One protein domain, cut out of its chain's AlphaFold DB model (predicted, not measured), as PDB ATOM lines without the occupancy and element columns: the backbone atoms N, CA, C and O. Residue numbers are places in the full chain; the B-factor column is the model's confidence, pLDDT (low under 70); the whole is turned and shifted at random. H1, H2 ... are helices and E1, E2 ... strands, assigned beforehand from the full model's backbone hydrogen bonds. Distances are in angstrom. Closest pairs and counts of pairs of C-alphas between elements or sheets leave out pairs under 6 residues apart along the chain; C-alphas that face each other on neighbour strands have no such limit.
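What this domain is: This is residues 366 to 443 of the 445 residues of an uncharacterized protein of Gilliamella sp. Pas-s27 (UniProt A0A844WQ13). What shape do these atoms make? A strongly twisted sheet of four strands, E4 to E7, forms the middle, with a small three-strand sheet, E1 to E3, towards one end of the longest axis and one short helix, H1, towards the other. What is it made of? The printed part has 78 residues with seven named strands and then one named helix along the chain, and its class is mixed, helices and strands. Both sheets are antiparallel, in the orders E1 E2 E3 and E4 E5 E6 E7. How large is it? It is compact and rounded, with a radius of gyration of the C-alphas of 12.0 A and spans of 34 by 25 by 25 A.

How they stand to each other: How do the first strands pair? E1, residues 367 to 369, and E2, residues 374 to 376, form a hairpin, with N 368 and O 375 2.9 A apart. E2 and E3, residues 379 to 381, form another, with N 381 and O 374 at 2.8 A; E1 E2 E3 is a meander, each strand the antiparallel neighbour of the one before. How does the second meander run? E4, residues 389 to 393, pairs with E5, residues 401 to 405, with N 391 and O 402 at 2.8 A and an angle of 166 degrees between directions. E5 and E6, residues 408 to 415, have N 403 and O 410 at 3.0 A, and E6 and E7, residues 418 to 423, have N 413 and O 420 at 2.9 A; these three pairs are hairpins. What stands between the sheets and the helix? E3 and E7 have 1 pair of C-alphas within 8 A, those of Val 381 and Leu 421 at 7.9 A, while E3 and E4 are apart. H1, residues 429 to 437, is not on the sheet E4 E5 E6 E7, but only just, with 4 pairs of C-alphas within 10 A; every O i to N i+4 pair in H1 is within hydrogen-bond range.

Where its parts are: Where does the first strand begin? C-alpha 367 of E1 is at (34.620, -18.151, 76.041); E1, E2 and E3 measure 6.6, 6.9 and 6.5 A from first to last C-alpha. How long are the other elements? E4 measures 11.5 A, E5 13.1 A, E6 22.1 A from C-alpha 408 at (50.026, -27.115, 76.845), and E7 16.5 A. H1 measures 12.7 A and ends at C-alpha 437, at (40.036, -33.075, 58.807).

The domain as a whole: What are the extremes? The two C-alphas farthest apart are those of Asp 371 and Asp 430, at 34.1 A. Are there cuts or long links? The printed part has no cut and no long link; E3 to E4 and E4 to E5 are short, and the others are tight. Where is confidence low? The mean pLDDT of the printed part is 85.5, and residues 416 to 417 and 437 to 443 are under 70.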
ATOM      1  N   GLY A 366      31.833 -18.192  72.762       87.25
ATOM      2  CA  GLY A 366      31.343 -18.641  74.062       87.25
ATOM      3  C   GLY A 366      32.376 -18.629  75.187       87.25
ATOM      4  O   GLY A 366      31.996 -18.865  76.326       87.25
ATOM      5  N   PHE A 367      33.653 -18.310  74.946       91.38
ATOM      6  CA  PHE A 367      34.620 -18.151  76.041       91.38
ATOM      7  C   PHE A 367      34.579 -16.757  76.669       91.38
ATOM      8  O   PHE A 367      34.523 -15.751  75.956       91.38
ATOM      9  N   ALA A 368      34.714 -16.721  77.994       93.38
ATOM     10  CA  ALA A 368      34.929 -15.530  78.803       93.38
ATOM     11  C   ALA A 368      36.054 -15.797  79.808       93.38
ATOM     12  O   ALA A 368      36.040 -16.813  80.497       93.38
ATOM     13  N   PHE A 369      37.051 -14.921  79.891       95.25
ATOM     14  CA  PHE A 369      38.219 -15.169  80.739       95.25
ATOM     15  C   PHE A 369      38.892 -13.883  81.208       95.25
ATOM     16  O   PHE A 369      38.773 -12.838  80.574       95.25
ATOM     17  N   ASP A 370      39.606 -13.967  82.322       95.94
ATOM     18  CA  ASP A 370      40.541 -12.947  82.795       95.94
ATOM     19  C   ASP A 370      41.899 -13.601  83.100       95.94
ATOM     20  O   ASP A 370      42.158 -14.724  82.674       95.94
ATOM     21  N   ASP A 371      42.793 -12.922  83.820       95.56
ATOM     22  CA  ASP A 371      44.107 -13.490  84.146       95.56
ATOM     23  C   ASP A 371      44.045 -14.708  85.097       95.56
ATOM     24  O   ASP A 371      45.025 -15.447  85.201       95.56
ATOM     25  N   ASN A 372      42.922 -14.933  85.786       93.75
ATOM     26  CA  ASN A 372      42.776 -15.937  86.840       93.75
ATOM     27  C   ASN A 372      41.919 -17.135  86.425       93.75
ATOM     28  O   ASN A 372      42.211 -18.255  86.841       93.75
ATOM     29  N   VAL A 373      40.849 -16.910  85.660       96.25
ATOM     30  CA  VAL A 373      39.846 -17.940  85.358       96.25
ATOM     31  C   VAL A 373      39.433 -17.929  83.891       96.25
ATOM     32  O   VAL A 373      39.399 -16.883  83.243       96.25
ATOM     33  N   VAL A 374      39.077 -19.108  83.382       96.44
ATOM     34  CA  VAL A 374      38.500 -19.306  82.049       96.44
ATOM     35  C   VAL A 374      37.127 -19.938  82.205       96.44
ATOM     36  O   VAL A 374      36.965 -20.914  82.935       96.44
ATOM     37  N   TYR A 375      36.145 -19.392  81.501       94.50
ATOM     38  CA  TYR A 375      34.796 -19.920  81.388       94.50
ATOM     39  C   TYR A 375      34.465 -20.177  79.923       94.50
ATOM     40  O   TYR A 375      34.850 -19.410  79.041       94.50
ATOM     41  N   TYR A 376      33.717 -21.245  79.684       91.94
ATOM     42  CA  TYR A 376      32.960 -21.457  78.461       91.94
ATOM     43  C   TYR A 376      31.478 -21.362  78.818       91.94
ATOM     44  O   TYR A 376      30.967 -22.180  79.589       91.94
ATOM     45  N   TYR A 377      30.799 -20.339  78.308       89.62
ATOM     46  CA  TYR A 377      29.482 -19.913  78.767       89.62
ATOM     47  C   TYR A 377      29.498 -19.691  80.289       89.62
ATOM     48  O   TYR A 377      30.312 -18.908  80.778       89.62
ATOM     49  N   SER A 378      28.658 -20.391  81.050       89.44
ATOM     50  CA  SER A 378      28.664 -20.374  82.519       89.44
ATOM     51  C   SER A 378      29.524 -21.471  83.167       89.44
ATOM     52  O   SER A 378      29.556 -21.583  84.391       89.44
ATOM     53  N   HIS A 379      30.266 -22.269  82.390       91.25
ATOM     54  CA  HIS A 379      31.024 -23.412  82.908       91.25
ATOM     55  C   HIS A 379      32.514 -23.082  83.069       91.25
ATOM     56  O   HIS A 379      33.152 -22.694  82.086       91.25
ATOM     57  N   PRO A 380      33.109 -23.268  84.262       93.44
ATOM     58  CA  PRO A 380      34.537 -23.057  84.456       93.44
ATOM     59  C   PRO A 380      35.354 -24.109  83.695       93.44
ATOM     60  O   PRO A 380      35.037 -25.300  83.706       93.44
ATOM     61  N   VAL A 381      36.445 -23.670  83.075       94.50
ATOM     62  CA  VAL A 381      37.396 -24.508  82.342       94.50
ATOM     63  C   VAL A 381      38.750 -24.419  83.041       94.50
ATOM     64  O   VAL A 381      39.261 -23.330  83.288       94.50
ATOM     65  N   ALA A 382      39.335 -25.569  83.383       94.94
ATOM     66  CA  ALA A 382      40.575 -25.656  84.159       94.94
ATOM     67  C   ALA A 382      41.825 -25.312  83.319       94.94
ATOM     68  O   ALA A 382      42.644 -26.181  83.023       94.94
ATOM     69  N   LEU A 383      41.951 -24.042  82.928       95.94
ATOM     70  CA  LEU A 383      43.050 -23.476  82.141       95.94
ATOM     71  C   LEU A 383      43.585 -22.200  82.802       95.94
ATOM     72  O   LEU A 383      42.861 -21.490  83.497       95.94
ATOM     73  N   ASP A 384      44.860 -21.893  82.566       96.38
ATOM     74  CA  ASP A 384      45.470 -20.635  83.003       96.38
ATOM     75  C   ASP A 384      44.961 -19.456  82.159       96.38
ATOM     76  O   ASP A 384      45.341 -19.304  80.998       96.38
ATOM     77  N   GLY A 385      44.115 -18.606  82.749       94.62
ATOM     78  CA  GLY A 385      43.465 -17.491  82.049       94.62
ATOM     79  C   GLY A 385      44.433 -16.455  81.470       94.62
ATOM     80  O   GLY A 385      44.256 -15.994  80.341       94.62
ATOM     81  N   LYS A 386      45.536 -16.169  82.172       94.81
ATOM     82  CA  LYS A 386      46.569 -15.222  81.720       94.81
ATOM     83  C   LYS A 386      47.213 -15.616  80.389       94.81
ATOM     84  O   LYS A 386      47.565 -14.746  79.590       94.81
ATOM     85  N   THR A 387      47.408 -16.912  80.162       95.50
ATOM     86  CA  THR A 387      48.040 -17.453  78.946       95.50
ATOM     87  C   THR A 387      47.058 -18.147  78.006       95.50
ATOM     88  O   THR A 387      47.480 -18.670  76.971       95.50
ATOM     89  N   PHE A 388      45.764 -18.114  78.335       95.31
ATOM     90  CA  PHE A 388      44.711 -18.748  77.562       95.31
ATOM     91  C   PHE A 388      44.594 -18.152  76.157       95.31
ATOM     92  O   PHE A 388      44.570 -16.932  75.971       95.31
ATOM     93  N   LYS A 389      44.483 -19.034  75.161       92.25
ATOM     94  CA  LYS A 389      44.162 -18.683  73.777       92.25
ATOM     95  C   LYS A 389      43.221 -19.715  73.179       92.25
ATOM     96  O   LYS A 389      43.437 -20.917  73.337       92.25
ATOM     97  N   VAL A 390      42.240 -19.240  72.421       89.62
ATOM     98  CA  VAL A 390      41.508 -20.070  71.462       89.62
ATOM     99  C   VAL A 390      42.287 -20.007  70.157       89.62
ATOM    100  O   VAL A 390      42.529 -18.923  69.638       89.62
ATOM    101  N   LEU A 391      42.741 -21.157  69.669       88.38
ATOM    102  CA  LEU A 391      43.562 -21.242  68.462       88.38
ATOM    103  C   LEU A 391      42.718 -21.610  67.249       88.38
ATOM    104  O   LEU A 391      42.966 -21.114  66.155       88.38
ATOM    105  N   ARG A 392      41.762 -22.528  67.440       84.25
ATOM    106  CA  ARG A 392      40.907 -23.060  66.375       84.25
ATOM    107  C   ARG A 392      39.539 -23.451  66.917       84.25
ATOM    108  O   ARG A 392      39.413 -23.802  68.089       84.25
ATOM    109  N   TYR A 393      38.545 -23.453  66.043       83.88
ATOM    110  CA  TYR A 393      37.184 -23.903  66.325       83.88
ATOM    111  C   TYR A 393      36.577 -24.564  65.085       83.88
ATOM    112  O   TYR A 393      36.984 -24.258  63.961       83.88
ATOM    113  N   GLN A 394      35.605 -25.457  65.292       78.81
ATOM    114  CA  GLN A 394      34.797 -26.017  64.203       78.81
ATOM    115  C   GLN A 394      33.567 -25.151  63.888       78.81
ATOM    116  O   GLN A 394      33.261 -24.915  62.720       78.81
ATOM    117  N   SER A 395      32.855 -24.681  64.915       77.00
ATOM    118  CA  SER A 395      31.665 -23.834  64.792       77.00
ATOM    119  C   SER A 395      31.756 -22.648  65.753       77.00
ATOM    120  O   SER A 395      32.407 -22.719  66.794       77.00
ATOM    121  N   LEU A 396      31.113 -21.536  65.384       72.69
ATOM    122  CA  LEU A 396      31.020 -20.353  66.245       72.69
ATOM    123  C   LEU A 396      30.211 -20.628  67.518       72.69
ATOM    124  O   LEU A 396      30.455 -20.028  68.557       72.69
ATOM    125  N   PHE A 397      29.238 -21.531  67.411       71.88
ATOM    126  CA  PHE A 397      28.188 -21.759  68.406       71.88
ATOM    127  C   PHE A 397      28.498 -22.944  69.323       71.88
ATOM    128  O   PHE A 397      28.005 -23.028  70.447       71.88
ATOM    129  N   SER A 398      29.306 -23.876  68.830       74.81
ATOM    130  CA  SER A 398      29.635 -25.125  69.497       74.81
ATOM    131  C   SER A 398      31.038 -25.543  69.086       74.81
ATOM    132  O   SER A 398      31.455 -25.342  67.945       74.81
ATOM    133  N   GLY A 399      31.761 -26.139  70.018       76.56
ATOM    134  CA  GLY A 399      33.016 -26.813  69.756       76.56
ATOM    135  C   GLY A 399      32.870 -27.979  68.773       76.56
ATOM    136  O   GLY A 399      31.814 -28.177  68.162       76.56
ATOM    137  N   PRO A 400      33.947 -28.751  68.600       86.19
ATOM    138  CA  PRO A 400      35.185 -28.711  69.365       86.19
ATOM    139  C   PRO A 400      36.072 -27.489  69.080       86.19
ATOM    140  O   PRO A 400      36.029 -26.872  68.010       86.19
ATOM    141  N   PHE A 401      36.908 -27.165  70.065       89.12
ATOM    142  CA  PHE A 401      37.897 -26.093  70.040       89.12
ATOM    143  C   PHE A 401      39.303 -26.645  70.261       89.12
ATOM    144  O   PHE A 401      39.506 -27.574  71.044       89.12
ATOM    145  N   ILE A 402      40.297 -26.013  69.637       90.88
ATOM    146  CA  ILE A 402      41.697 -26.155  70.037       90.88
ATOM    147  C   ILE A 402      42.073 -24.923  70.838       90.88
ATOM    148  O   ILE A 402      42.030 -23.800  70.330       90.88
ATOM    149  N   VAL A 403      42.456 -25.149  72.087       93.00
ATOM    150  CA  VAL A 403      42.825 -24.096  73.030       93.00
ATOM    151  C   VAL A 403      44.210 -24.360  73.608       93.00
ATOM    152  O   VAL A 403      44.691 -25.495  73.622       93.00
ATOM    153  N   SER A 404      44.870 -23.312  74.086       94.38
ATOM    154  CA  SER A 404      46.173 -23.416  74.740       94.38
ATOM    155  C   SER A 404      46.224 -22.608  76.018       94.38
ATOM    156  O   SER A 404      45.600 -21.554  76.100       94.38
ATOM    157  N   ASP A 405      47.056 -23.052  76.948       96.19
ATOM    158  CA  ASP A 405      47.554 -22.257  78.066       96.19
ATOM    159  C   ASP A 405      49.052 -22.556  78.275       96.19
ATOM    160  O   ASP A 405      49.668 -23.309  77.514       96.19
ATOM    161  N   LYS A 406      49.668 -22.001  79.322       96.06
ATOM    162  CA  LYS A 406      51.076 -22.263  79.672       96.06
ATOM    163  C   LYS A 406      51.404 -23.745  79.909       96.06
ATOM    164  O   LYS A 406      52.576 -24.110  79.896       96.06
ATOM    165  N   ASN A 407      50.403 -24.587  80.166       96.06
ATOM    166  CA  ASN A 407      50.553 -26.000  80.505       96.06
ATOM    167  C   ASN A 407      50.355 -26.935  79.292       96.06
ATOM    168  O   ASN A 407      50.511 -28.157  79.441       96.06
ATOM    169  N   GLY A 408      50.018 -26.390  78.115       95.00
ATOM    170  CA  GLY A 408      50.026 -27.115  76.845       95.00
ATOM    171  C   GLY A 408      48.892 -26.758  75.882       95.00
ATOM    172  O   GLY A 408      48.268 -25.702  75.967       95.00
ATOM    173  N   LEU A 409      48.651 -27.676  74.945       94.94
ATOM    174  CA  LEU A 409      47.579 -27.617  73.952       94.94
ATOM    175  C   LEU A 409      46.493 -28.646  74.269       94.94
ATOM    176  O   LEU A 409      46.796 -29.791  74.626       94.94
ATOM    177  N   TYR A 410      45.237 -28.254  74.078       94.69
ATOM    178  CA  TYR A 410      44.073 -29.048  74.449       94.69
ATOM    179  C   TYR A 410      43.035 -29.072  73.333       94.69
ATOM    180  O   TYR A 410      42.814 -28.078  72.642       94.69
ATOM    181  N   HIS A 411      42.371 -30.214  73.225       91.81
ATOM    182  CA  HIS A 411      41.091 -30.360  72.560       91.81
ATOM    183  C   HIS A 411      39.987 -30.141  73.598       91.81
ATOM    184  O   HIS A 411      39.955 -30.836  74.618       91.81
ATOM    185  N   TYR A 412      39.122 -29.158  73.357       91.69
ATOM    186  CA  TYR A 412      37.960 -28.866  74.187       91.69
ATOM    187  C   TYR A 412      36.686 -29.197  73.410       91.69
ATOM    188  O   TYR A 412      36.319 -28.482  72.478       91.69
ATOM    189  N   ASP A 413      36.052 -30.306  73.771       87.69
ATOM    190  CA  ASP A 413      34.837 -30.803  73.133       87.69
ATOM    191  C   ASP A 413      33.603 -30.323  73.900       87.69
ATOM    192  O   ASP A 413      33.596 -30.339  75.134       87.69
ATOM    193  N   THR A 414      32.570 -29.907  73.174       81.19
ATOM    194  CA  THR A 414      31.314 -29.392  73.728       81.19
ATOM    195  C   THR A 414      30.155 -30.167  73.112       81.19
ATOM    196  O   THR A 414      29.397 -29.649  72.289       81.19
ATOM    197  N   ASP A 415      30.050 -31.445  73.458       70.38
ATOM    198  CA  ASP A 415      28.877 -32.240  73.112       70.38
ATOM    199  C   ASP A 415      27.716 -31.870  74.052       70.38
ATOM    200  O   ASP A 415      27.910 -31.521  75.220       70.38
ATOM    201  N   SER A 416      26.497 -32.000  73.533       57.50
ATOM    202  CA  SER A 416      25.190 -31.800  74.167       57.50
ATOM    203  C   SER A 416      25.059 -32.329  75.599       57.50
ATOM    204  O   SER A 416      24.256 -31.806  76.369       57.50
ATOM    205  N   ASN A 417      25.847 -33.339  75.975       59.25
ATOM    206  CA  ASN A 417      25.766 -33.972  77.284       59.25
ATOM    207  C   ASN A 417      26.890 -33.577  78.252       59.25
ATOM    208  O   ASN A 417      26.645 -33.626  79.459       59.25
ATOM    209  N   ARG A 418      28.103 -33.226  77.781       71.50
ATOM    210  CA  ARG A 418      29.264 -32.856  78.625       71.50
ATOM    211  C   ARG A 418      30.337 -32.093  77.846       71.50
ATOM    212  O   ARG A 418      30.727 -32.498  76.757       71.50
ATOM    213  N   ASN A 419      30.928 -31.101  78.511       86.31
ATOM    214  CA  ASN A 419      32.165 -30.469  78.060       86.31
ATOM    215  C   ASN A 419      33.380 -31.280  78.536       86.31
ATOM    216  O   ASN A 419      33.458 -31.636  79.716       86.31
ATOM    217  N   THR A 420      34.340 -31.555  77.653       89.19
ATOM    218  CA  THR A 420      35.563 -32.298  78.003       89.19
ATOM    219  C   THR A 420      36.818 -31.569  77.545       89.19
ATOM    220  O   THR A 420      36.875 -31.037  76.443       89.19
ATOM    221  N   LEU A 421      37.836 -31.542  78.408       93.25
ATOM    222  CA  LEU A 421      39.132 -30.923  78.137       93.25
ATOM    223  C   LEU A 421      40.220 -32.000  78.148       93.25
ATOM    224  O   LEU A 421      40.548 -32.543  79.204       93.25
ATOM    225  N   THR A 422      40.810 -32.276  76.987       93.25
ATOM    226  CA  THR A 422      41.820 -33.330  76.822       93.25
ATOM    227  C   THR A 422      43.106 -32.747  76.255       93.25
ATOM    228  O   THR A 422      43.089 -32.085  75.219       93.25
ATOM    229  N   LYS A 423      44.252 -32.996  76.906       94.00
ATOM    230  CA  LYS A 423      45.562 -32.617  76.345       94.00
ATOM    231  C   LYS A 423      45.772 -33.326  75.010       94.00
ATOM    232  O   LYS A 423      45.618 -34.543  74.950       94.00
ATOM    233  N   LEU A 424      46.200 -32.600  73.977       90.00
ATOM    234  CA  LEU A 424      46.378 -33.168  72.631       90.00
ATOM    235  C   LEU A 424      47.331 -34.368  72.609       90.00
ATOM    236  O   LEU A 424      47.080 -35.335  71.903       90.00
ATOM    237  N   GLN A 425      48.385 -34.342  73.428       89.25
ATOM    238  CA  GLN A 425      49.343 -35.449  73.539       89.25
ATOM    239  C   GLN A 425      48.728 -36.759  74.076       89.25
ATOM    240  O   GLN A 425      49.349 -37.809  73.961       89.25
ATOM    241  N   ASN A 426      47.545 -36.691  74.697       90.81
ATOM    242  CA  ASN A 426      46.840 -37.840  75.262       90.81
ATOM    243  C   ASN A 426      45.767 -38.398  74.305       90.81
ATOM    244  O   ASN A 426      45.075 -39.345  74.672       90.81
ATOM    245  N   LEU A 427      45.584 -37.803  73.122       87.94
ATOM    246  CA  LEU A 427      44.628 -38.282  72.125       87.94
ATOM    247  C   LEU A 427      45.209 -39.432  71.301       87.94
ATOM    248  O   LEU A 427      46.416 -39.506  71.068       87.94
ATOM    249  N   SER A 428      44.331 -40.322  70.833       87.94
ATOM    250  CA  SER A 428      44.725 -41.388  69.913       87.94
ATOM    251  C   SER A 428      45.122 -40.813  68.541       87.94
ATOM    252  O   SER A 428      44.642 -39.738  68.164       87.94
ATOM    253  N   PRO A 429      45.960 -41.512  67.749       87.12
ATOM    254  CA  PRO A 429      46.265 -41.104  66.377       87.12
ATOM    255  C   PRO A 429      45.013 -40.911  65.509       87.12
ATOM    256  O   PRO A 429      44.964 -39.978  64.708       87.12
ATOM    257  N   ASP A 430      43.986 -41.739  65.713       84.50
ATOM    258  CA  ASP A 430      42.716 -41.643  64.988       84.50
ATOM    259  C   ASP A 430      41.945 -40.370  65.358       84.50
ATOM    260  O   ASP A 430      41.380 -39.710  64.487       84.50
ATOM    261  N   ASP A 431      41.947 -39.973  66.634       82.12
ATOM    262  CA  ASP A 431      41.279 -38.742  67.075       82.12
ATOM    263  C   ASP A 431      42.033 -37.490  66.616       82.12
ATOM    264  O   ASP A 431      41.413 -36.519  66.182       82.12
ATOM    265  N   LEU A 432      43.368 -37.531  66.604       82.69
ATOM    266  CA  LEU A 432      44.187 -36.476  65.999       82.69
ATOM    267  C   LEU A 432      43.919 -36.345  64.491       82.69
ATOM    268  O   LEU A 432      43.825 -35.227  63.979       82.69
ATOM    269  N   ALA A 433      43.743 -37.466  63.783       81.25
ATOM    270  CA  ALA A 433      43.406 -37.468  62.363       81.25
ATOM    271  C   ALA A 433      42.011 -36.879  62.093       81.25
ATOM    272  O   ALA A 433      41.859 -36.116  61.139       81.25
ATOM    273  N   LYS A 434      41.012 -37.159  62.943       77.12
ATOM    274  CA  LYS A 434      39.675 -36.535  62.853       77.12
ATOM    275  C   LYS A 434      39.750 -35.021  63.043       77.12
ATOM    276  O   LYS A 434      39.175 -34.284  62.250       77.12
ATOM    277  N   ILE A 435      40.506 -34.553  64.041       76.25
ATOM    278  CA  ILE A 435      40.701 -33.117  64.290       76.25
ATOM    279  C   ILE A 435      41.321 -32.430  63.064       76.25
ATOM    280  O   ILE A 435      40.881 -31.351  62.669       76.25
ATOM    281  N   ALA A 436      42.309 -33.064  62.425       73.19
ATOM    282  CA  ALA A 436      42.993 -32.520  61.251       73.19
ATOM    283  C   ALA A 436      42.101 -32.398  59.997       73.19
ATOM    284  O   ALA A 436      42.448 -31.653  59.081       73.19
ATOM    285  N   GLN A 437      40.967 -33.105  59.942       69.12
ATOM    286  CA  GLN A 437      40.036 -33.075  58.807       69.12
ATOM    287  C   GLN A 437      39.030 -31.913  58.866       69.12
ATOM    288  O   GLN A 437      38.407 -31.599  57.849       69.12
ATOM    289  N   PHE A 438      38.863 -31.246  60.014       67.19
ATOM    290  CA  PHE A 438      37.952 -30.104  60.124       67.19
ATOM    291  C   PHE A 438      38.539 -28.843  59.474       67.19
ATOM    292  O   PHE A 438      39.722 -28.529  59.626       67.19
ATOM    293  N   LYS A 439      37.693 -28.065  58.779       60.38
ATOM    294  CA  LYS A 439      38.039 -26.698  58.359       60.38
ATOM    295  C   LYS A 439      38.167 -25.832  59.609       60.38
ATOM    296  O   LYS A 439      37.168 -25.388  60.159       60.38
ATOM    297  N   MET A 440      39.397 -25.638  60.062       64.44
ATOM    298  CA  MET A 440      39.709 -24.851  61.245       64.44
ATOM    299  C   MET A 440      40.136 -23.440  60.845       64.44
ATOM    300  O   MET A 440      41.050 -23.279  60.037       64.44
ATOM    301  N   TYR A 441      39.495 -22.435  61.436       61.78
ATOM    302  CA  TYR A 441      39.850 -21.028  61.270       61.78
ATOM    303  C   TYR A 441      40.810 -20.603  62.386       61.78
ATOM    304  O   TYR A 441      40.591 -20.944  63.549       61.78
ATOM    305  N   GLU A 442      41.882 -19.898  62.028       57.00
ATOM    306  CA  GLU A 442      42.796 -19.274  62.990       57.00
ATOM    307  C   GLU A 442      42.188 -17.955  63.480       57.00
ATOM    308  O   GLU A 442      41.554 -17.232  62.708       57.00
ATOM    309  N   ILE A 443      42.320 -17.675  64.777       60.31
ATOM    310  CA  ILE A 443      41.796 -16.453  65.393       60.31
ATOM    311  C   ILE A 443      42.941 -15.444  65.508       60.31
ATOM    312  O   ILE A 443      43.858 -15.652  66.303       60.31
TER     313      ILE A 443